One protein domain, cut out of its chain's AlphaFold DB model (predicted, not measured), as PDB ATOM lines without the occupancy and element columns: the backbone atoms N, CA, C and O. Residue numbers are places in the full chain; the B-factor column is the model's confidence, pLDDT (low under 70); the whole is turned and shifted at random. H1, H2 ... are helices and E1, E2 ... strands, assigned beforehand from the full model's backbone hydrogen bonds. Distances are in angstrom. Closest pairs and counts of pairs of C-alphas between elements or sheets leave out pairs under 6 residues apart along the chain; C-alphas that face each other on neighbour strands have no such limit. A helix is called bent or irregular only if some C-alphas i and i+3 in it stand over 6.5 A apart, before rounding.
ATOM      1  N   LYS A   4     -23.592   4.642 -10.489       39.41
ATOM      2  CA  LYS A   4     -24.470   3.534 -10.872       39.41
ATOM      3  C   LYS A   4     -24.291   2.297  -9.986       39.41
ATOM      4  O   LYS A   4     -25.292   1.673  -9.653       39.41
ATOM      5  N   ASP A   5     -23.072   1.996  -9.540       38.19
ATOM      6  CA  ASP A   5     -22.803   0.865  -8.636       38.19
ATOM      7  C   ASP A   5     -23.304   1.137  -7.211       38.19
ATOM      8  O   ASP A   5     -23.676   0.210  -6.495       38.19
ATOM      9  N   LEU A   6     -23.353   2.411  -6.803       40.06
ATOM     10  CA  LEU A   6     -23.913   2.845  -5.517       40.06
ATOM     11  C   LEU A   6     -25.449   2.791  -5.477       40.06
ATOM     12  O   LEU A   6     -26.020   2.674  -4.396       40.06
ATOM     13  N   LEU A   7     -26.112   2.873  -6.633       46.94
ATOM     14  CA  LEU A   7     -27.574   2.827  -6.754       46.94
ATOM     15  C   LEU A   7     -28.124   1.408  -6.980       46.94
ATOM     16  O   LEU A   7     -29.336   1.206  -6.902       46.94
ATOM     17  N   ARG A   8     -27.262   0.415  -7.241       55.34
ATOM     18  CA  ARG A   8     -27.671  -0.989  -7.373       55.34
ATOM     19  C   ARG A   8     -28.000  -1.560  -5.995       55.34
ATOM     20  O   ARG A   8     -27.116  -1.884  -5.203       55.34
ATOM     21  N   SER A   9     -29.290  -1.704  -5.705       62.59
ATOM     22  CA  SER A   9     -29.743  -2.366  -4.484       62.59
ATOM     23  C   SER A   9     -29.424  -3.858  -4.563       62.59
ATOM     24  O   SER A   9     -30.022  -4.574  -5.366       62.59
ATOM     25  N   LYS A  10     -28.499  -4.335  -3.729       71.38
ATOM     26  CA  LYS A  10     -28.235  -5.770  -3.578       71.38
ATOM     27  C   LYS A  10     -29.422  -6.457  -2.894       71.38
ATOM     28  O   LYS A  10     -30.071  -5.829  -2.050       71.38
ATOM     29  N   PRO A  11     -29.704  -7.731  -3.214       78.06
ATOM     30  CA  PRO A  11     -30.713  -8.488  -2.491       78.06
ATOM     31  C   PRO A  11     -30.301  -8.652  -1.025       78.06
ATOM     32  O   PRO A  11     -29.126  -8.834  -0.703       78.06
ATOM     33  N   VAL A  12     -31.283  -8.580  -0.134       79.19
ATOM     34  CA  VAL A  12     -31.106  -8.667   1.324       79.19
ATOM     35  C   VAL A  12     -31.121 -10.117   1.780       79.19
ATOM     36  O   VAL A  12     -30.428 -10.496   2.718       79.19
ATOM     37  N   THR A  13     -31.922 -10.940   1.110       84.50
ATOM     38  CA  THR A  13     -32.012 -12.373   1.369       84.50
ATOM     39  C   THR A  13     -32.505 -13.102   0.119       84.50
ATOM     40  O   THR A  13     -32.911 -12.474  -0.861       84.50
ATOM     41  N   HIS A  14     -32.442 -14.428   0.133       86.75
ATOM     42  CA  HIS A  14     -32.948 -15.281  -0.936       86.75
ATOM     43  C   HIS A  14     -33.542 -16.561  -0.361       86.75
ATOM     44  O   HIS A  14     -33.097 -17.040   0.682       86.75
ATOM     45  N   ILE A  15     -34.532 -17.119  -1.054       88.56
ATOM     46  CA  ILE A  15     -35.212 -18.354  -0.662       88.56
ATOM     47  C   ILE A  15     -35.397 -19.254  -1.874       88.56
ATOM     48  O   ILE A  15     -35.767 -18.804  -2.955       88.56
ATOM     49  N   GLU A  16     -35.164 -20.544  -1.664       88.69
ATOM     50  CA  GLU A  16     -35.496 -21.590  -2.626       88.69
ATOM     51  C   GLU A  16     -36.994 -21.903  -2.552       88.69
ATOM     52  O   GLU A  16     -37.503 -22.301  -1.500       88.69
ATOM     53  N   THR A  17     -37.694 -21.738  -3.672       88.31
ATOM     54  CA  THR A  17     -39.109 -22.105  -3.819       88.31
ATOM     55  C   THR A  17     -39.297 -23.093  -4.967       88.31
ATOM     56  O   THR A  17     -38.375 -23.358  -5.743       88.31
ATOM     57  N   SER A  18     -40.508 -23.620  -5.105       85.75
ATOM     58  CA  SER A  18     -40.949 -24.441  -6.235       85.75
ATOM     59  C   SER A  18     -40.771 -23.755  -7.597       85.75
ATOM     60  O   SER A  18     -40.538 -24.435  -8.597       85.75
ATOM     61  N   ALA A  19     -40.803 -22.419  -7.635       82.62
ATOM     62  CA  ALA A  19     -40.566 -21.612  -8.831       82.62
ATOM     63  C   ALA A  19     -39.082 -21.275  -9.079       82.62
ATOM     64  O   ALA A  19     -38.747 -20.611 -10.060       82.62
ATOM     65  N   GLY A  20     -38.189 -21.724  -8.194       85.88
ATOM     66  CA  GLY A  20     -36.765 -21.414  -8.207       85.88
ATOM     67  C   GLY A  20     -36.357 -20.465  -7.083       85.88
ATOM     68  O   GLY A  20     -37.108 -20.196  -6.138       85.88
ATOM     69  N   ARG A  21     -35.122 -19.972  -7.171       87.50
ATOM     70  CA  ARG A  21     -34.544 -19.085  -6.165       87.50
ATOM     71  C   ARG A  21     -35.095 -17.671  -6.320       87.50
ATOM     72  O   ARG A  21     -34.792 -16.991  -7.297       87.50
ATOM     73  N   ILE A  22     -35.859 -17.225  -5.329       87.69
ATOM     74  CA  ILE A  22     -36.396 -15.866  -5.256       87.69
ATOM     75  C   ILE A  22     -35.459 -15.017  -4.401       87.69
ATOM     76  O   ILE A  22     -35.191 -15.337  -3.242       87.69
ATOM     77  N   TYR A  23     -34.977 -13.920  -4.970       86.19
ATOM     78  CA  TYR A  23     -34.182 -12.899  -4.301       86.19
ATOM     79  C   TYR A  23     -35.094 -11.776  -3.812       86.19
ATOM     80  O   TYR A  23     -35.913 -11.267  -4.574       86.19
ATOM     81  N   LEU A  24     -34.950 -11.385  -2.547       86.50
ATOM     82  CA  LEU A  24     -35.748 -10.335  -1.916       86.50
ATOM     83  C   LEU A  24     -34.900  -9.085  -1.710       86.50
ATOM     84  O   LEU A  24     -33.797  -9.153  -1.162       86.50
ATOM     85  N   TYR A  25     -35.422  -7.941  -2.136       83.31
ATOM     86  CA  TYR A  25     -34.714  -6.662  -2.153       83.31
ATOM     87  C   TYR A  25     -35.207  -5.719  -1.053       83.31
ATOM     88  O   TYR A  25     -36.325  -5.890  -0.576       83.31
ATOM     89  N   PRO A  26     -34.413  -4.698  -0.673       80.50
ATOM     90  CA  PRO A  26     -34.868  -3.674   0.259       80.50
ATOM     91  C   PRO A  26     -36.110  -2.939  -0.265       80.50
ATOM     92  O   PRO A  26     -36.298  -2.790  -1.482       80.50
ATOM     93  N   LEU A  27     -36.923  -2.433   0.666       77.44
ATOM     94  CA  LEU A  27     -38.094  -1.618   0.353       77.44
ATOM     95  C   LEU A  27     -37.686  -0.303  -0.314       77.44
ATOM     96  O   LEU A  27     -36.844   0.437   0.192       77.44
ATOM     97  N   ARG A  28     -38.328   0.002  -1.441       75.75
ATOM     98  CA  ARG A  28     -38.279   1.300  -2.113       75.75
ATOM     99  C   ARG A  28     -39.595   2.035  -1.903       75.75
ATOM    100  O   ARG A  28     -40.629   1.449  -1.584       75.75
ATOM    101  N   MET A  29     -39.560   3.325  -2.210       67.19
ATOM    102  CA  MET A  29     -40.726   4.201  -2.174       67.19
ATOM    103  C   MET A  29     -41.925   3.670  -2.964       67.19
ATOM    104  O   MET A  29     -43.044   3.649  -2.457       67.19
ATOM    105  N   CYS A  30     -41.690   3.206  -4.192       73.06
ATOM    106  CA  CYS A  30     -42.745   2.677  -5.053       73.06
ATOM    107  C   CYS A  30     -43.398   1.425  -4.452       73.06
ATOM    108  O   CYS A  30     -44.614   1.281  -4.510       73.06
ATOM    109  N   ASP A  31     -42.615   0.572  -3.792       80.69
ATOM    110  CA  ASP A  31     -43.121  -0.679  -3.227       80.69
ATOM    111  C   ASP A  31     -44.038  -0.408  -2.031       80.69
ATOM    112  O   ASP A  31     -45.070  -1.052  -1.889       80.69
ATOM    113  N   MET A  32     -43.717   0.593  -1.205       79.44
ATOM    114  CA  MET A  32     -44.602   1.029  -0.119       79.44
ATOM    115  C   MET A  32     -45.955   1.499  -0.661       79.44
ATOM    116  O   MET A  32     -46.996   1.069  -0.170       79.44
ATOM    117  N   THR A  33     -45.950   2.294  -1.738       79.12
ATOM    118  CA  THR A  33     -47.202   2.718  -2.384       79.12
ATOM    119  C   THR A  33     -47.957   1.562  -3.035       79.12
ATOM    120  O   THR A  33     -49.184   1.586  -3.092       79.12
ATOM    121  N   ASP A  34     -47.260   0.537  -3.531       82.19
ATOM    122  CA  ASP A  34     -47.899  -0.650  -4.099       82.19
ATOM    123  C   ASP A  34     -48.521  -1.525  -3.011       82.19
ATOM    124  O   ASP A  34     -49.638  -2.004  -3.192       82.19
ATOM    125  N   PHE A  35     -47.864  -1.654  -1.856       85.88
ATOM    126  CA  PHE A  35     -48.419  -2.343  -0.694       85.88
ATOM    127  C   PHE A  35     -49.717  -1.688  -0.204       85.88
ATOM    128  O   PHE A  35     -50.695  -2.385   0.063       85.88
ATOM    129  N   GLU A  36     -49.773  -0.355  -0.148       82.75
ATOM    130  CA  GLU A  36     -50.992   0.371   0.234       82.75
ATOM    131  C   GLU A  36     -52.176   0.089  -0.698       82.75
ATOM    132  O   GLU A  36     -53.316  -0.038  -0.239       82.75
ATOM    133  N   LYS A  37     -51.921  -0.072  -2.005       86.06
ATOM    134  CA  LYS A  37     -52.965  -0.376  -3.000       86.06
ATOM    135  C   LYS A  37     -53.589  -1.759  -2.809       86.06
ATOM    136  O   LYS A  37     -54.709  -1.973  -3.270       86.06
ATOM    137  N   LEU A  38     -52.901  -2.696  -2.149       82.25
ATOM    138  CA  LEU A  38     -53.391  -4.068  -1.960       82.25
ATOM    139  C   LEU A  38     -54.589  -4.157  -1.002       82.25
ATOM    140  O   LEU A  38     -55.315  -5.154  -1.040       82.25
ATOM    141  N   GLY A  39     -54.824  -3.120  -0.187       73.94
ATOM    142  CA  GLY A  39     -55.927  -3.051   0.772       73.94
ATOM    143  C   GLY A  39     -55.807  -4.057   1.931       73.94
ATOM    144  O   GLY A  39     -54.984  -4.975   1.896       73.94
ATOM    145  N   PRO A  40     -56.601  -3.903   3.007       81.31
ATOM    146  CA  PRO A  40     -56.599  -4.832   4.133       81.31
ATOM    147  C   PRO A  40     -57.162  -6.205   3.727       81.31
ATOM    148  O   PRO A  40     -58.188  -6.296   3.058       81.31
ATOM    149  N   GLY A  41     -56.507  -7.279   4.158       83.19
ATOM    150  CA  GLY A  41     -56.890  -8.654   3.861       83.19
ATOM    151  C   GLY A  41     -56.098  -9.653   4.701       83.19
ATOM    152  O   GLY A  41     -55.343  -9.268   5.593       83.19
ATOM    153  N   GLU A  42     -56.284 -10.937   4.410       90.69
ATOM    154  CA  GLU A  42     -55.514 -12.023   5.020       90.69
ATOM    155  C   GLU A  42     -54.014 -11.859   4.739       90.69
ATOM    156  O   GLU A  42     -53.617 -11.578   3.606       90.69
ATOM    157  N   ALA A  43     -53.179 -12.056   5.762       88.25
ATOM    158  CA  ALA A  43     -51.759 -11.727   5.699       88.25
ATOM    159  C   ALA A  43     -51.006 -12.503   4.606       88.25
ATOM    160  O   ALA A  43     -50.285 -11.895   3.820       88.25
ATOM    161  N   VAL A  44     -51.224 -13.816   4.495       89.75
ATOM    162  CA  VAL A  44     -50.610 -14.660   3.452       89.75
ATOM    163  C   VAL A  44     -50.995 -14.159   2.060       89.75
ATOM    164  O   VAL A  44     -50.141 -13.934   1.204       89.75
ATOM    165  N   SER A  45     -52.284 -13.888   1.851       90.62
ATOM    166  CA  SER A  45     -52.809 -13.347   0.597       90.62
ATOM    167  C   SER A  45     -52.248 -11.953   0.269       90.62
ATOM    168  O   SER A  45     -52.002 -11.650  -0.900       90.62
ATOM    169  N   GLN A  46     -52.012 -11.106   1.274       90.31
ATOM    170  CA  GLN A  46     -51.367  -9.804   1.093       90.31
ATOM    171  C   GLN A  46     -49.897  -9.941   0.700       90.31
ATOM    172  O   GLN A  46     -49.479  -9.326  -0.278       90.31
ATOM    173  N   ILE A  47     -49.126 -10.771   1.411       91.31
ATOM    174  CA  ILE A  47     -47.709 -10.998   1.097       91.31
ATOM    175  C   ILE A  47     -47.561 -11.625  -0.288       91.31
ATOM    176  O   ILE A  47     -46.736 -11.166  -1.073       91.31
ATOM    177  N   ARG A  48     -48.420 -12.587  -0.646       92.19
ATOM    178  CA  ARG A  48     -48.468 -13.182  -1.988       92.19
ATOM    179  C   ARG A  48     -48.629 -12.126  -3.083       92.19
ATOM    180  O   ARG A  48     -47.912 -12.156  -4.076       92.19
ATOM    181  N   ARG A  49     -49.548 -11.173  -2.901       90.31
ATOM    182  CA  ARG A  49     -49.777 -10.082  -3.867       90.31
ATOM    183  C   ARG A  49     -48.680  -9.020  -3.853       90.31
ATOM    184  O   ARG A  49     -48.513  -8.322  -4.845       90.31
ATOM    185  N   PHE A  50     -47.959  -8.891  -2.744       90.44
ATOM    186  CA  PHE A  50     -46.870  -7.933  -2.584       90.44
ATOM    187  C   PHE A  50     -45.516  -8.460  -3.076       90.44
ATOM    188  O   PHE A  50     -44.636  -7.679  -3.430       90.44
ATOM    189  N   LEU A  51     -45.339  -9.779  -3.133       88.88
ATOM    190  CA  LEU A  51     -44.088 -10.416  -3.532       88.88
ATOM    191  C   LEU A  51     -43.547  -9.948  -4.900       88.88
ATOM    192  O   LEU A  51     -42.340  -9.723  -4.977       88.88
ATOM    193  N   PRO A  52     -44.375  -9.711  -5.941       89.19
ATOM    194  CA  PRO A  52     -43.941  -9.085  -7.193       89.19
ATOM    195  C   PRO A  52     -43.205  -7.758  -7.021       89.19
ATOM    196  O   PRO A  52     -42.264  -7.471  -7.759       89.19
ATOM    197  N   SER A  53     -43.603  -6.956  -6.030       83.75
ATOM    198  CA  SER A  53     -42.984  -5.660  -5.782       83.75
ATOM    199  C   SER A  53     -41.564  -5.830  -5.260       83.75
ATOM    200  O   SER A  53     -40.682  -5.133  -5.746       83.75
ATOM    201  N   ILE A  54     -41.316  -6.753  -4.324       85.00
ATOM    202  CA  ILE A  54     -40.041  -6.873  -3.581       85.00
ATOM    203  C   ILE A  54     -39.138  -8.039  -4.008       85.00
ATOM    204  O   ILE A  54     -37.968  -8.078  -3.621       85.00
ATOM    205  N   GLY A  55     -39.667  -8.987  -4.777       85.00
ATOM    206  CA  GLY A  55     -38.981 -10.197  -5.210       85.00
ATOM    207  C   GLY A  55     -38.519 -10.133  -6.664       85.00
ATOM    208  O   GLY A  55     -39.123  -9.455  -7.491       85.00
ATOM    209  N   SER A  56     -37.465 -10.880  -6.983       83.69
ATOM    210  CA  SER A  56     -37.026 -11.158  -8.354       83.69
ATOM    211  C   SER A  56     -36.419 -12.557  -8.456       83.69
ATOM    212  O   SER A  56     -35.883 -13.072  -7.476       83.69
ATOM    213  N   LEU A  57     -36.455 -13.171  -9.641       80.38
ATOM    214  CA  LEU A  57     -35.733 -14.424  -9.929       80.38
ATOM    215  C   LEU A  57     -34.288 -14.186 -10.388       80.38
ATOM    216  O   LEU A  57     -33.488 -15.117 -10.459       80.38
ATOM    217  N   THR A  58     -33.940 -12.942 -10.703       72.44
ATOM    218  CA  THR A  58     -32.608 -12.556 -11.177       72.44
ATOM    219  C   THR A  58     -31.889 -11.755 -10.105       72.44
ATOM    220  O   THR A  58     -32.484 -10.848  -9.536       72.44
ATOM    221  N   VAL A  59     -30.612 -12.063  -9.854       65.56
ATOM    222  CA  VAL A  59     -29.768 -11.338  -8.880       65.56
ATOM    223  C   VAL A  59     -29.507  -9.903  -9.331       65.56
ATOM    224  O   VAL A  59     -29.495  -8.994  -8.501       65.56
ATOM    225  N   GLU A  60     -29.336  -9.694 -10.637       57.25
ATOM    226  CA  GLU A  60     -29.025  -8.404 -11.252       57.25
ATOM    227  C   GLU A  60     -29.574  -8.363 -12.688       57.25
ATOM    228  O   GLU A  60     -29.409  -9.316 -13.450       57.25
ATOM    229  N   SER A  61     -30.190  -7.239 -13.067       44.06
ATOM    230  CA  SER A  61     -30.092  -6.736 -14.439       44.06
ATOM    231  C   SER A  61     -28.869  -5.827 -14.447       44.06
ATOM    232  O   SER A  61     -28.870  -4.774 -13.810       44.06
ATOM    233  N   ASP A  62     -27.806  -6.253 -15.123       46.56
ATOM    234  CA  ASP A  62     -26.538  -5.523 -15.237       46.56
ATOM    235  C   ASP A  62     -26.680  -4.200 -16.035       46.56
ATOM    236  O   ASP A  62     -25.731  -3.434 -16.177       46.56
ATOM    237  N   GLU A  63     -27.878  -3.869 -16.530       42.59
ATOM    238  CA  GLU A  63     -28.103  -2.714 -17.410       42.59
ATOM    239  C   GLU A  63     -29.137  -1.695 -16.903       42.59
ATOM    240  O   GLU A  63     -29.177  -0.580 -17.428       42.59
ATOM    241  N   SER A  64     -29.926  -1.990 -15.859       44.94
ATOM    242  CA  SER A  64     -31.006  -1.095 -15.406       44.94
ATOM    243  C   SER A  64     -31.051  -0.890 -13.884       44.94
ATOM    244  O   SER A  64     -30.951  -1.856 -13.133       44.94
ATOM    245  N   PRO A  65     -31.275   0.351 -13.397       52.81
ATOM    246  CA  PRO A  65     -31.536   0.613 -11.973       52.81
ATOM    247  C   PRO A  65     -32.851  -0.024 -11.493       52.81
ATOM    248  O   PRO A  65     -33.089  -0.144 -10.291       52.81
ATOM    249  N   ASP A  66     -33.696  -0.448 -12.433       59.19
ATOM    250  CA  ASP A  66     -34.935  -1.154 -12.165       59.19
ATOM    251  C   ASP A  66     -34.698  -2.664 -12.126       59.19
ATOM    252  O   ASP A  66     -34.292  -3.282 -13.116       59.19
ATOM    253  N   ARG A  67     -34.973  -3.252 -10.956       70.44
ATOM    254  CA  ARG A  67     -35.090  -4.701 -10.779       70.44
ATOM    255  C   ARG A  67     -36.241  -5.237 -11.624       70.44
ATOM    256  O   ARG A  67     -37.299  -4.612 -11.686       70.44
ATOM    257  N   ILE A  68     -36.058  -6.415 -12.212       75.06
ATOM    258  CA  ILE A  68     -37.147  -7.129 -12.880       75.06
ATOM    259  C   ILE A  68     -38.075  -7.668 -11.780       75.06
ATOM    260  O   ILE A  68     -37.614  -8.488 -10.979       75.06
ATOM    261  N   PRO A  69     -39.332  -7.203 -11.682       79.94
ATOM    262  CA  PRO A  69     -40.257  -7.680 -10.661       79.94
ATOM    263  C   PRO A  69     -40.565  -9.165 -10.866       79.94
ATOM    264  O   PRO A  69     -40.583  -9.657 -11.996       79.94
ATOM    265  N   LEU A  70     -40.809  -9.884  -9.771       83.31
ATOM    266  CA  LEU A  70     -41.286 -11.260  -9.834       83.31
ATOM    267  C   LEU A  70     -42.657 -11.290 -10.519       83.31
ATOM    268  O   LEU A  70     -43.527 -10.471 -10.226       83.31
ATOM    269  N   ASP A  71     -42.856 -12.253 -11.415       85.06
ATOM    270  CA  ASP A  71     -44.139 -12.435 -12.087       85.06
ATOM    271  C   ASP A  71     -45.253 -12.726 -11.062       85.06
ATOM    272  O   ASP A  71     -45.103 -13.557 -10.158       85.06
ATOM    273  N   ALA A  72     -46.386 -12.038 -11.204       85.19
ATOM    274  CA  ALA A  72     -47.552 -12.230 -10.354       85.19
ATOM    275  C   ALA A  72     -48.140 -13.646 -10.480       85.19
ATOM    276  O   ALA A  72     -48.645 -14.174  -9.489       85.19
ATOM    277  N   GLU A  73     -48.040 -14.284 -11.651       84.12
ATOM    278  CA  GLU A  73     -48.464 -15.674 -11.845       84.12
ATOM    279  C   GLU A  73     -47.583 -16.629 -11.038       84.12
ATOM    280  O   GLU A  73     -48.094 -17.523 -10.361       84.12
ATOM    281  N   ILE A  74     -46.271 -16.377 -11.011       85.62
ATOM    282  CA  ILE A  74     -45.321 -17.152 -10.208       85.62
ATOM    283  C   ILE A  74     -45.623 -16.983  -8.720       85.62
ATOM    284  O   ILE A  74     -45.748 -17.976  -8.008       85.62
ATOM    285  N   ALA A  75     -45.815 -15.747  -8.254       86.12
ATOM    286  CA  ALA A  75     -46.190 -15.484  -6.868       86.12
ATOM    287  C   ALA A  75     -47.527 -16.155  -6.494       86.12
ATOM    288  O   ALA A  75     -47.677 -16.663  -5.383       86.12
ATOM    289  N   SER A  76     -48.486 -16.203  -7.425       87.81
ATOM    290  CA  SER A  76     -49.785 -16.851  -7.214       87.81
ATOM    291  C   SER A  76     -49.701 -18.375  -7.099       87.81
ATOM    292  O   SER A  76     -50.518 -18.970  -6.401       87.81
ATOM    293  N   GLY A  77     -48.704 -18.987  -7.749       84.75
ATOM    294  CA  GLY A  77     -48.459 -20.427  -7.729       84.75
ATOM    295  C   GLY A  77     -47.742 -20.940  -6.477       84.75
ATOM    296  O   GLY A  77     -47.703 -22.150  -6.272       84.75
ATOM    297  N   LEU A  78     -47.197 -20.050  -5.638       89.31
ATOM    298  CA  LEU A  78     -46.519 -20.428  -4.396       89.31
ATOM    299  C   LEU A  78     -47.512 -20.910  -3.334       89.31
ATOM    300  O   LEU A  78     -48.572 -20.303  -3.127       89.31
ATOM    301  N   THR A  79     -47.140 -21.965  -2.611       91.81
ATOM    302  CA  THR A  79     -47.951 -22.490  -1.505       91.81
ATOM    303  C   THR A  79     -47.956 -21.531  -0.314       91.81
ATOM    304  O   THR A  79     -47.045 -20.719  -0.150       91.81
ATOM    305  N   ASP A  80     -48.967 -21.620   0.553       92.94
ATOM    306  CA  ASP A  80     -49.033 -20.773   1.755       92.94
ATOM    307  C   ASP A  80     -47.801 -20.977   2.666       92.94
ATOM    308  O   ASP A  80     -47.265 -20.010   3.202       92.94
ATOM    309  N   ASP A  81     -47.268 -22.204   2.745       91.62
ATOM    310  CA  ASP A  81     -46.033 -22.521   3.482       91.62
ATOM    311  C   ASP A  81     -44.786 -21.852   2.874       91.62
ATOM    312  O   ASP A  81     -43.848 -21.474   3.581       91.62
ATOM    313  N   GLU A  82     -44.730 -21.715   1.546       91.75
ATOM    314  CA  GLU A  82     -43.668 -20.964   0.872       91.75
ATOM    315  C   GLU A  82     -43.772 -19.472   1.179       91.75
ATOM    316  O   GLU A  82     -42.754 -18.844   1.472       91.75
ATOM    317  N   ILE A  83     -44.988 -18.926   1.190       92.56
ATOM    318  CA  ILE A  83     -45.236 -17.528   1.556       92.56
ATOM    319  C   ILE A  83     -44.854 -17.255   3.016       92.56
ATOM    320  O   ILE A  83     -44.212 -16.242   3.287       92.56
ATOM    321  N   GLU A  84     -45.160 -18.160   3.948       92.56
ATOM    322  CA  GLU A  84     -44.754 -18.019   5.353       92.56
ATOM    323  C   GLU A  84     -43.228 -18.037   5.516       92.56
ATOM    324  O   GLU A  84     -42.672 -17.181   6.207       92.56
ATOM    325  N   ARG A  85     -42.520 -18.939   4.821       90.12
ATOM    326  CA  ARG A  85     -41.043 -18.955   4.826       90.12
ATOM    327  C   ARG A  85     -40.452 -17.677   4.235       90.12
ATOM    328  O   ARG A  85     -39.469 -17.153   4.761       90.12
ATOM    329  N   ILE A  86     -41.063 -17.154   3.171       91.00
ATOM    330  CA  ILE A  86     -40.714 -15.855   2.582       91.00
ATOM    331  C   ILE A  86     -40.893 -14.728   3.585       91.00
ATOM    332  O   ILE A  86     -39.974 -13.927   3.776       91.00
ATOM    333  N   ALA A  87     -42.036 -14.687   4.258       89.62
ATOM    334  CA  ALA A  87     -42.311 -13.670   5.250       89.62
ATOM    335  C   ALA A  87     -41.337 -13.742   6.435       89.62
ATOM    336  O   ALA A  87     -40.853 -12.708   6.896       89.62
ATOM    337  N   GLU A  88     -40.987 -14.950   6.879       89.94
ATOM    338  CA  GLU A  88     -40.038 -15.179   7.968       89.94
ATOM    339  C   GLU A  88     -38.625 -14.702   7.621       89.94
ATOM    340  O   GLU A  88     -38.029 -13.922   8.374       89.94
ATOM    341  N   ALA A  89     -38.091 -15.121   6.469       87.62
ATOM    342  CA  ALA A  89     -36.743 -14.733   6.064       87.62
ATOM    343  C   ALA A  89     -36.651 -13.232   5.778       87.62
ATOM    344  O   ALA A  89     -35.649 -12.602   6.113       87.62
ATOM    345  N   TYR A  90     -37.694 -12.650   5.178       87.06
ATOM    346  CA  TYR A  90     -37.713 -11.225   4.881       87.06
ATOM    347  C   TYR A  90     -37.886 -10.379   6.141       87.06
ATOM    348  O   TYR A  90     -37.141  -9.418   6.322       87.06
ATOM    349  N   GLY A  91     -38.800 -10.746   7.042       83.19
ATOM    350  CA  GLY A  91     -39.014 -10.059   8.321       83.19
ATOM    351  C   GLY A  91     -37.806 -10.128   9.261       83.19
ATOM    352  O   GLY A  91     -37.586  -9.209  10.045       83.19
ATOM    353  N   SER A  92     -36.987 -11.177   9.139       81.69
ATOM    354  CA  SER A  92     -35.742 -11.346   9.906       81.69
ATOM    355  C   SER A  92     -34.510 -10.731   9.227       81.69
ATOM    356  O   SER A  92     -33.413 -10.762   9.787       81.69
ATOM    357  N   SER A  93     -34.661 -10.199   8.012       79.62
ATOM    358  CA  SER A  93     -33.543  -9.702   7.210       79.62
ATOM    359  C   SER A  93     -32.991  -8.363   7.713       79.62
ATOM    360  O   SER A  93     -33.658  -7.601   8.421       79.62
ATOM    361  N   SER A  94     -31.764  -8.033   7.297       68.75
ATOM    362  CA  SER A  94     -31.114  -6.762   7.638       68.75
ATOM    363  C   SER A  94     -31.835  -5.528   7.077       68.75
ATOM    364  O   SER A  94     -31.593  -4.430   7.574       68.75
ATOM    365  N   ALA A  95     -32.768  -5.699   6.127       68.50
ATOM    366  CA  ALA A  95     -33.616  -4.625   5.596       68.50
ATOM    367  C   ALA A  95     -34.383  -3.890   6.697       68.50
ATOM    368  O   ALA A  95     -34.648  -2.703   6.571       68.50
ATOM    369  N   TRP A  96     -34.725  -4.595   7.777       70.19
ATOM    370  CA  TRP A  96     -35.473  -4.046   8.904       70.19
ATOM    371  C   TRP A  96     -34.577  -3.581  10.055       70.19
ATOM    372  O   TRP A  96     -35.065  -2.957  10.995       70.19
ATOM    373  N   GLN A  97     -33.277  -3.886  10.007       57.66
ATOM    374  CA  GLN A  97     -32.306  -3.471  11.023       57.66
ATOM    375  C   GLN A  97     -31.821  -2.041  10.755       57.66
ATOM    376  O   GLN A  97     -31.829  -1.216  11.665       57.66
ATOM    377  N   THR A  98     -31.517  -1.705   9.497       48.44
ATOM    378  CA  THR A  98     -31.066  -0.357   9.103       48.44
ATOM    379  C   THR A  98     -32.137   0.716   9.290       48.44
ATOM    380  O   THR A  98     -31.825   1.845   9.650       48.44
ATOM    381  N   THR A  99     -33.408   0.362   9.110       49.16
ATOM    382  CA  THR A  99     -34.552   1.273   9.282       49.16
ATOM    383  C   THR A  99     -34.927   1.497  10.750       49.16
ATOM    384  O   THR A  99     -35.653   2.425  11.089       49.16
ATOM    385  N   ARG A 100     -34.423   0.642  11.650       49.91
ATOM    386  CA  ARG A 100     -34.633   0.739  13.102       49.91
ATOM    387  C   ARG A 100     -33.538   1.519  13.821       49.91
ATOM    388  O   ARG A 100     -33.797   2.049  14.891       49.91
ATOM    389  N   GLU A 101     -32.332   1.581  13.264       39.72
ATOM    390  CA  GLU A 101     -31.196   2.249  13.909       39.72
ATOM    391  C   GLU A 101     -31.227   3.780  13.727       39.72
ATOM    392  O   GLU A 101     -30.682   4.515  14.548       39.72
ATOM    393  N   SER A 102     -31.936   4.286  12.707       43.50
ATOM    394  CA  SER A 102     -32.135   5.730  12.498       43.50
ATOM    395  C   SER A 102     -33.199   6.358  13.407       43.50
ATOM    396  O   SER A 102     -33.243   7.582  13.532       43.50
ATOM    397  N   SER A 103     -34.062   5.553  14.031       48.91
ATOM    398  CA  SER A 103     -35.140   6.004  14.917       48.91
ATOM    399  C   SER A 103     -34.803   5.649  16.369       48.91
ATOM    400  O   SER A 103     -35.160   4.586  16.869       48.91
ATOM    401  N   GLN A 104     -34.114   6.568  17.061       43.31
ATOM    402  CA  GLN A 104     -33.632   6.423  18.450       43.31
ATOM    403  C   GLN A 104     -34.701   6.001  19.488       43.31
ATOM    404  O   GLN A 104     -34.333   5.566  20.575       43.31
ATOM    405  N   ASP A 105     -35.995   6.053  19.151       45.16
ATOM    406  CA  ASP A 105     -37.120   5.724  20.040       45.16
ATOM    407  C   ASP A 105     -37.864   4.415  19.697       45.16
ATOM    408  O   ASP A 105     -38.900   4.098  20.296       45.16
ATOM    409  N   ARG A 106     -37.393   3.615  18.729       52.50
ATOM    410  CA  ARG A 106     -38.157   2.446  18.260       52.50
ATOM    411  C   ARG A 106     -38.001   1.243  19.202       52.50
ATOM    412  O   ARG A 106     -36.944   0.622  19.293       52.50
ATOM    413  N   LYS A 107     -39.099   0.829  19.852       46.41
ATOM    414  CA  LYS A 107     -39.207  -0.505  20.474       46.41
ATOM    415  C   LYS A 107     -38.970  -1.567  19.389       46.41
ATOM    416  O   LYS A 107     -39.633  -1.498  18.347       46.41
ATOM    417  N   PRO A 108     -38.096  -2.568  19.601       51.62
ATOM    418  CA  PRO A 108     -37.979  -3.676  18.667       51.62
ATOM    419  C   PRO A 108     -39.343  -4.356  18.598       51.62
ATOM    420  O   PRO A 108     -39.827  -4.893  19.594       51.62
ATOM    421  N   ALA A 109     -39.999  -4.282  17.437       58.62
ATOM    422  CA  ALA A 109     -41.221  -5.031  17.214       58.62
ATOM    423  C   ALA A 109     -40.812  -6.505  17.205       58.62
ATOM    424  O   ALA A 109     -40.259  -6.990  16.214       58.62
ATOM    425  N   LEU A 110     -40.970  -7.150  18.360       64.19
ATOM    426  CA  LEU A 110     -40.880  -8.589  18.497       64.19
ATOM    427  C   LEU A 110     -42.121  -9.190  17.838       64.19
ATOM    428  O   LEU A 110     -43.204  -8.592  17.860       64.19
ATOM    429  N   ARG A 111     -41.938 -10.357  17.233       68.62
ATOM    430  CA  ARG A 111     -43.043 -11.210  16.814       68.62
ATOM    431  C   ARG A 111     -43.745 -11.731  18.068       68.62
ATOM    432  O   ARG A 111     -43.066 -12.157  19.006       68.62
ATOM    433  N   GLU A 112     -45.069 -11.648  18.106       73.62
ATOM    434  CA  GLU A 112     -45.850 -12.227  19.207       73.62
ATOM    435  C   GLU A 112     -45.840 -13.763  19.093       73.62
ATOM    436  O   GLU A 112     -45.640 -14.311  18.009       73.62
ATOM    437  N   ALA A 113     -45.972 -14.481  20.214       66.88
ATOM    438  CA  ALA A 113     -45.736 -15.932  20.260       66.88
ATOM    439  C   ALA A 113     -46.718 -16.755  19.398       66.88
ATOM    440  O   ALA A 113     -46.423 -17.894  19.043       66.88
ATOM    441  N   ASP A 114     -47.866 -16.175  19.061       74.25
ATOM    442  CA  ASP A 114     -48.970 -16.731  18.279       74.25
ATOM    443  C   ASP A 114     -49.138 -16.068  16.896       74.25
ATOM    444  O   ASP A 114     -50.013 -16.452  16.120       74.25
ATOM    445  N   GLU A 115     -48.284 -15.102  16.545       85.00
ATOM    446  CA  GLU A 115     -48.350 -14.375  15.274       85.00
ATOM    447  C   GLU A 115     -47.697 -15.195  14.146       85.00
ATOM    448  O   GLU A 115     -46.570 -15.684  14.282       85.00
ATOM    449  N   THR A 116     -48.364 -15.345  12.994       88.38
ATOM    450  CA  THR A 116     -47.745 -15.958  11.801       88.38
ATOM    451  C   THR A 116     -46.665 -15.044  11.216       88.38
ATOM    452  O   THR A 116     -46.662 -13.834  11.457       88.38
ATOM    453  N   ALA A 117     -45.712 -15.591  10.454       87.75
ATOM    454  CA  ALA A 117     -44.629 -14.780   9.905       87.75
ATOM    455  C   ALA A 117     -45.175 -13.763   8.894       87.75
ATOM    456  O   ALA A 117     -44.737 -12.610   8.874       87.75
ATOM    457  N   SER A 118     -46.201 -14.148   8.128       88.00
ATOM    458  CA  SER A 118     -46.913 -13.232   7.231       88.00
ATOM    459  C   SER A 118     -47.599 -12.094   7.985       88.00
ATOM    460  O   SER A 118     -47.512 -10.943   7.559       88.00
ATOM    461  N   ALA A 119     -48.264 -12.379   9.111       88.88
ATOM    462  CA  ALA A 119     -48.928 -11.352   9.919       88.88
ATOM    463  C   ALA A 119     -47.916 -10.361  10.509       88.88
ATOM    464  O   ALA A 119     -48.104  -9.145  10.397       88.88
ATOM    465  N   PHE A 120     -46.798 -10.884  11.018       88.00
ATOM    466  CA  PHE A 120     -45.680 -10.083  11.502       88.00
ATOM    467  C   PHE A 120     -45.134  -9.153  10.416       88.00
ATOM    468  O   PHE A 120     -44.978  -7.949  10.639       88.00
ATOM    469  N   LEU A 121     -44.899  -9.679   9.211       88.25
ATOM    470  CA  LEU A 121     -44.383  -8.887   8.102       88.25
ATOM    471  C   LEU A 121     -45.378  -7.812   7.638       88.25
ATOM    472  O   LEU A 121     -44.981  -6.672   7.408       88.25
ATOM    473  N   VAL A 122     -46.671  -8.129   7.552       89.56
ATOM    474  CA  VAL A 122     -47.716  -7.139   7.235       89.56
ATOM    475  C   VAL A 122     -47.730  -6.007   8.261       89.56
ATOM    476  O   VAL A 122     -47.861  -4.839   7.892       89.56
ATOM    477  N   ARG A 123     -47.582  -6.326   9.550       87.62
ATOM    478  CA  ARG A 123     -47.515  -5.326  10.621       87.62
ATOM    479  C   ARG A 123     -46.268  -4.451  10.509       87.62
ATOM    480  O   ARG A 123     -46.378  -3.238  10.691       87.62
ATOM    481  N   LEU A 124     -45.117  -5.034  10.170       86.19
ATOM    482  CA  LEU A 124     -43.889  -4.282   9.890       86.19
ATOM    483  C   LEU A 124     -44.065  -3.333   8.699       86.19
ATOM    484  O   LEU A 124     -43.757  -2.151   8.828       86.19
ATOM    485  N   LEU A 125     -44.614  -3.820   7.584       86.50
ATOM    486  CA  LEU A 125     -44.862  -3.022   6.379       86.50
ATOM    487  C   LEU A 125     -45.816  -1.857   6.652       86.50
ATOM    488  O   LEU A 125     -45.543  -0.735   6.242       86.50
ATOM    489  N   LYS A 126     -46.902  -2.092   7.397       87.44
ATOM    490  CA  LYS A 126     -47.830  -1.026   7.803       87.44
ATOM    491  C   LYS A 126     -47.159   0.030   8.676       87.44
ATOM    492  O   LYS A 126     -47.383   1.214   8.459       87.44
ATOM    493  N   ALA A 127     -46.353  -0.391   9.651       84.00
ATOM    494  CA  ALA A 127     -45.633   0.541  10.515       84.00
ATOM    495  C   ALA A 127     -44.653   1.410   9.715       84.00
ATOM    496  O   ALA A 127     -44.546   2.603   9.972       84.00
ATOM    497  N   GLU A 128     -43.982   0.819   8.728       81.38
ATOM    498  CA  GLU A 128     -43.034   1.516   7.859       81.38
ATOM    499  C   GLU A 128     -43.719   2.536   6.937       81.38
ATOM    500  O   GLU A 128     -43.273   3.673   6.811       81.38
ATOM    501  N   VAL A 129     -44.855   2.157   6.346       82.94
ATOM    502  CA  VAL A 129     -45.685   3.057   5.531       82.94
ATOM    503  C   VAL A 129     -46.185   4.249   6.354       82.94
ATOM    504  O   VAL A 129     -46.112   5.389   5.897       82.94
ATOM    505  N   GLU A 130     -46.666   4.006   7.574       83.69
ATOM    506  CA  GLU A 130     -47.150   5.070   8.461       83.69
ATOM    507  C   GLU A 130     -46.017   6.023   8.873       83.69
ATOM    508  O   GLU A 130     -46.188   7.242   8.854       83.69
ATOM    509  N   GLU A 131     -44.832   5.489   9.188       78.25
ATOM    510  CA  GLU A 131     -43.643   6.286   9.509       78.25
ATOM    511  C   GLU A 131     -43.218   7.157   8.322       78.25
ATOM    512  O   GLU A 131     -42.926   8.346   8.493       78.25
ATOM    513  N   TYR A 132     -43.264   6.610   7.107       76.25
ATOM    514  CA  TYR A 132     -43.015   7.384   5.899       76.25
ATOM    515  C   TYR A 132     -44.018   8.538   5.741       76.25
ATOM    516  O   TYR A 132     -43.604   9.676   5.504       76.25
ATOM    517  N   HIS A 133     -45.321   8.288   5.918       76.94
ATOM    518  CA  HIS A 133     -46.341   9.345   5.856       76.94
ATOM    519  C   HIS A 133     -46.130  10.413   6.918       76.94
ATOM    520  O   HIS A 133     -46.246  11.605   6.625       76.94
ATOM    521  N   GLN A 134     -45.791  10.003   8.136       78.44
ATOM    522  CA  GLN A 134     -45.547  10.915   9.241       78.44
ATOM    523  C   GLN A 134     -44.301  11.774   8.984       78.44
ATOM    524  O   GLN A 134     -44.362  12.996   9.111       78.44
ATOM    525  N   SER A 135     -43.206  11.172   8.519       71.00
ATOM    526  CA  SER A 135     -41.980  11.879   8.133       71.00
ATOM    527  C   SER A 135     -42.216  12.840   6.963       71.00
ATOM    528  O   SER A 135     -41.793  14.000   7.004       71.00
ATOM    529  N   ALA A 136     -42.958  12.407   5.939       71.75
ATOM    530  CA  ALA A 136     -43.327  13.244   4.802       71.75
ATOM    531  C   ALA A 136     -44.218  14.418   5.232       71.75
ATOM    532  O   ALA A 136     -44.021  15.549   4.781       71.75
ATOM    533  N   LYS A 137     -45.168  14.180   6.143       76.31
ATOM    534  CA  LYS A 137     -46.028  15.215   6.717       76.31
ATOM    535  C   LYS A 137     -45.224  16.212   7.541       76.31
ATOM    536  O   LYS A 137     -45.386  17.408   7.338       76.31
ATOM    537  N   GLU A 138     -44.320  15.754   8.399       74.06
ATOM    538  CA  GLU A 138     -43.443  16.628   9.180       74.06
ATOM    539  C   GLU A 138     -42.512  17.457   8.297       74.06
ATOM    540  O   GLU A 138     -42.314  18.644   8.554       74.06
ATOM    541  N   MET A 139     -41.946  16.861   7.245       68.75
ATOM    542  CA  MET A 139     -41.112  17.578   6.281       68.75
ATOM    543  C   MET A 139     -41.920  18.648   5.552       68.75
ATOM    544  O   MET A 139     -41.488  19.796   5.452       68.75
ATOM    545  N   ARG A 140     -43.122  18.288   5.095       70.38
ATOM    546  CA  ARG A 140     -44.058  19.200   4.446       70.38
ATOM    547  C   ARG A 140     -44.454  20.343   5.383       70.38
ATOM    548  O   ARG A 140     -44.396  21.500   4.983       70.38
ATOM    549  N   ASP A 141     -44.809  20.039   6.625       74.50
ATOM    550  CA  ASP A 141     -45.233  21.025   7.618       74.50
ATOM    551  C   ASP A 141     -44.062  21.943   8.022       74.50
ATOM    552  O   ASP A 141     -44.257  23.152   8.154       74.50
TER     553      ASP A 141
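AT A GLANCE: This is residues 4 to 141 of the 375 residues of an uncharacterized protein of Pseudomonas aeruginosa (UniProt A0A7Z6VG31). A small cluster of crossed helices has H3 in its middle, packed against H2, H4, H5 and part of the long helix H7, while a two-stranded hairpin, E1 and E2, packs on H5 at one side. The last residues of H7, 133 to 141, stick out from the body, as do residues 101 to 107, and H1 sits on a short tail far from the core. The printed part has 138 residues with seven named helices and two named strands, in the order H1 E1 E2 H2 H3 H4 H5 H6 H7; the sheet is E1 - E2, antiparallel, and the class is mostly helix. It is compact, with a radius of gyration of the C-alphas of 15.1 A and spans of 44 by 43 by 25 A.

HOW THE PARTS SIT: H1, residues 4 to 7, touches no helix. E1, residues 13 to 17, and E2, residues 20 to 24, form a hairpin at 154 degrees; N 15 and O 22 are within hydrogen-bond range at 2.9 A, as are N 17 and O 20 at 3.0 A. H2, residues 29 to 37, and H3, residues 43 to 54, form a helical hairpin at a shallow tilt of 32 degrees, opposite ways; their closest C-alphas, of Asp 31 and Ser 53, are 5.6 A apart. H3 is the hub, and only just irregular: C-alphas 49 and 52 are 6.8 A apart. H3 and H4, residues 72 to 77, form another helical hairpin, at a steep tilt of 43 degrees, with Pro 52 and Ala 72 closest at 5.7 A between C-alphas. H5, residues 80 to 91, touches H3 at a steep tilt of 61 degrees, with the C-alphas of Val 44 and Ile 83 closest at 6.4 A. The closest C-alphas of E1 and H5, of Thr 17 and Glu 82, are 6.6 A apart. H6, residues 95 to 101, and H5 meet only through their link. H7, residues 117 to 141, touches H5 at a steep tilt of 45 degrees, the same way, with the C-alphas of Glu 88 and Ala 117 closest at 5.0 A. H7 touches H3 with residues 118 to 122 alone, and H2 with residues 125 to 129 alone; H6 and H7 are near each other. Every O i to N i+4 pair is within hydrogen-bond range in H2, H4, H5 and H7, against 5 of 8 in H3 and 1 of 3 in H6, which has 1 of 4 O i to N i+3 pairs; H1 is too short for an O i to N i+4 pair.

IN THESE COORDINATES: H1 begins at C-alpha 4, (-24.470, 3.534, -10.872). E1 measures 13.1 A from first to last C-alpha, E2 12.8 A, H2 13.1 A, H3 15.7 A and H5 16.1 A. H3 begins at C-alpha 43, (-51.759, -11.727, 5.699). H7, the longest helix, measures 35.9 A and ends at C-alpha 141, (-45.233, 21.025, 7.618).

THE WHOLE: The two farthest C-alphas, of Ser 18 and Asp 141, are 47.7 A apart. The printed part has no cut. The links H3 to H4 and H6 to H7 are long. The mean pLDDT of the printed part is 76.2; 34 residues are under 70, among them residues 4 to 9, 59 to 66 and 97 to 111.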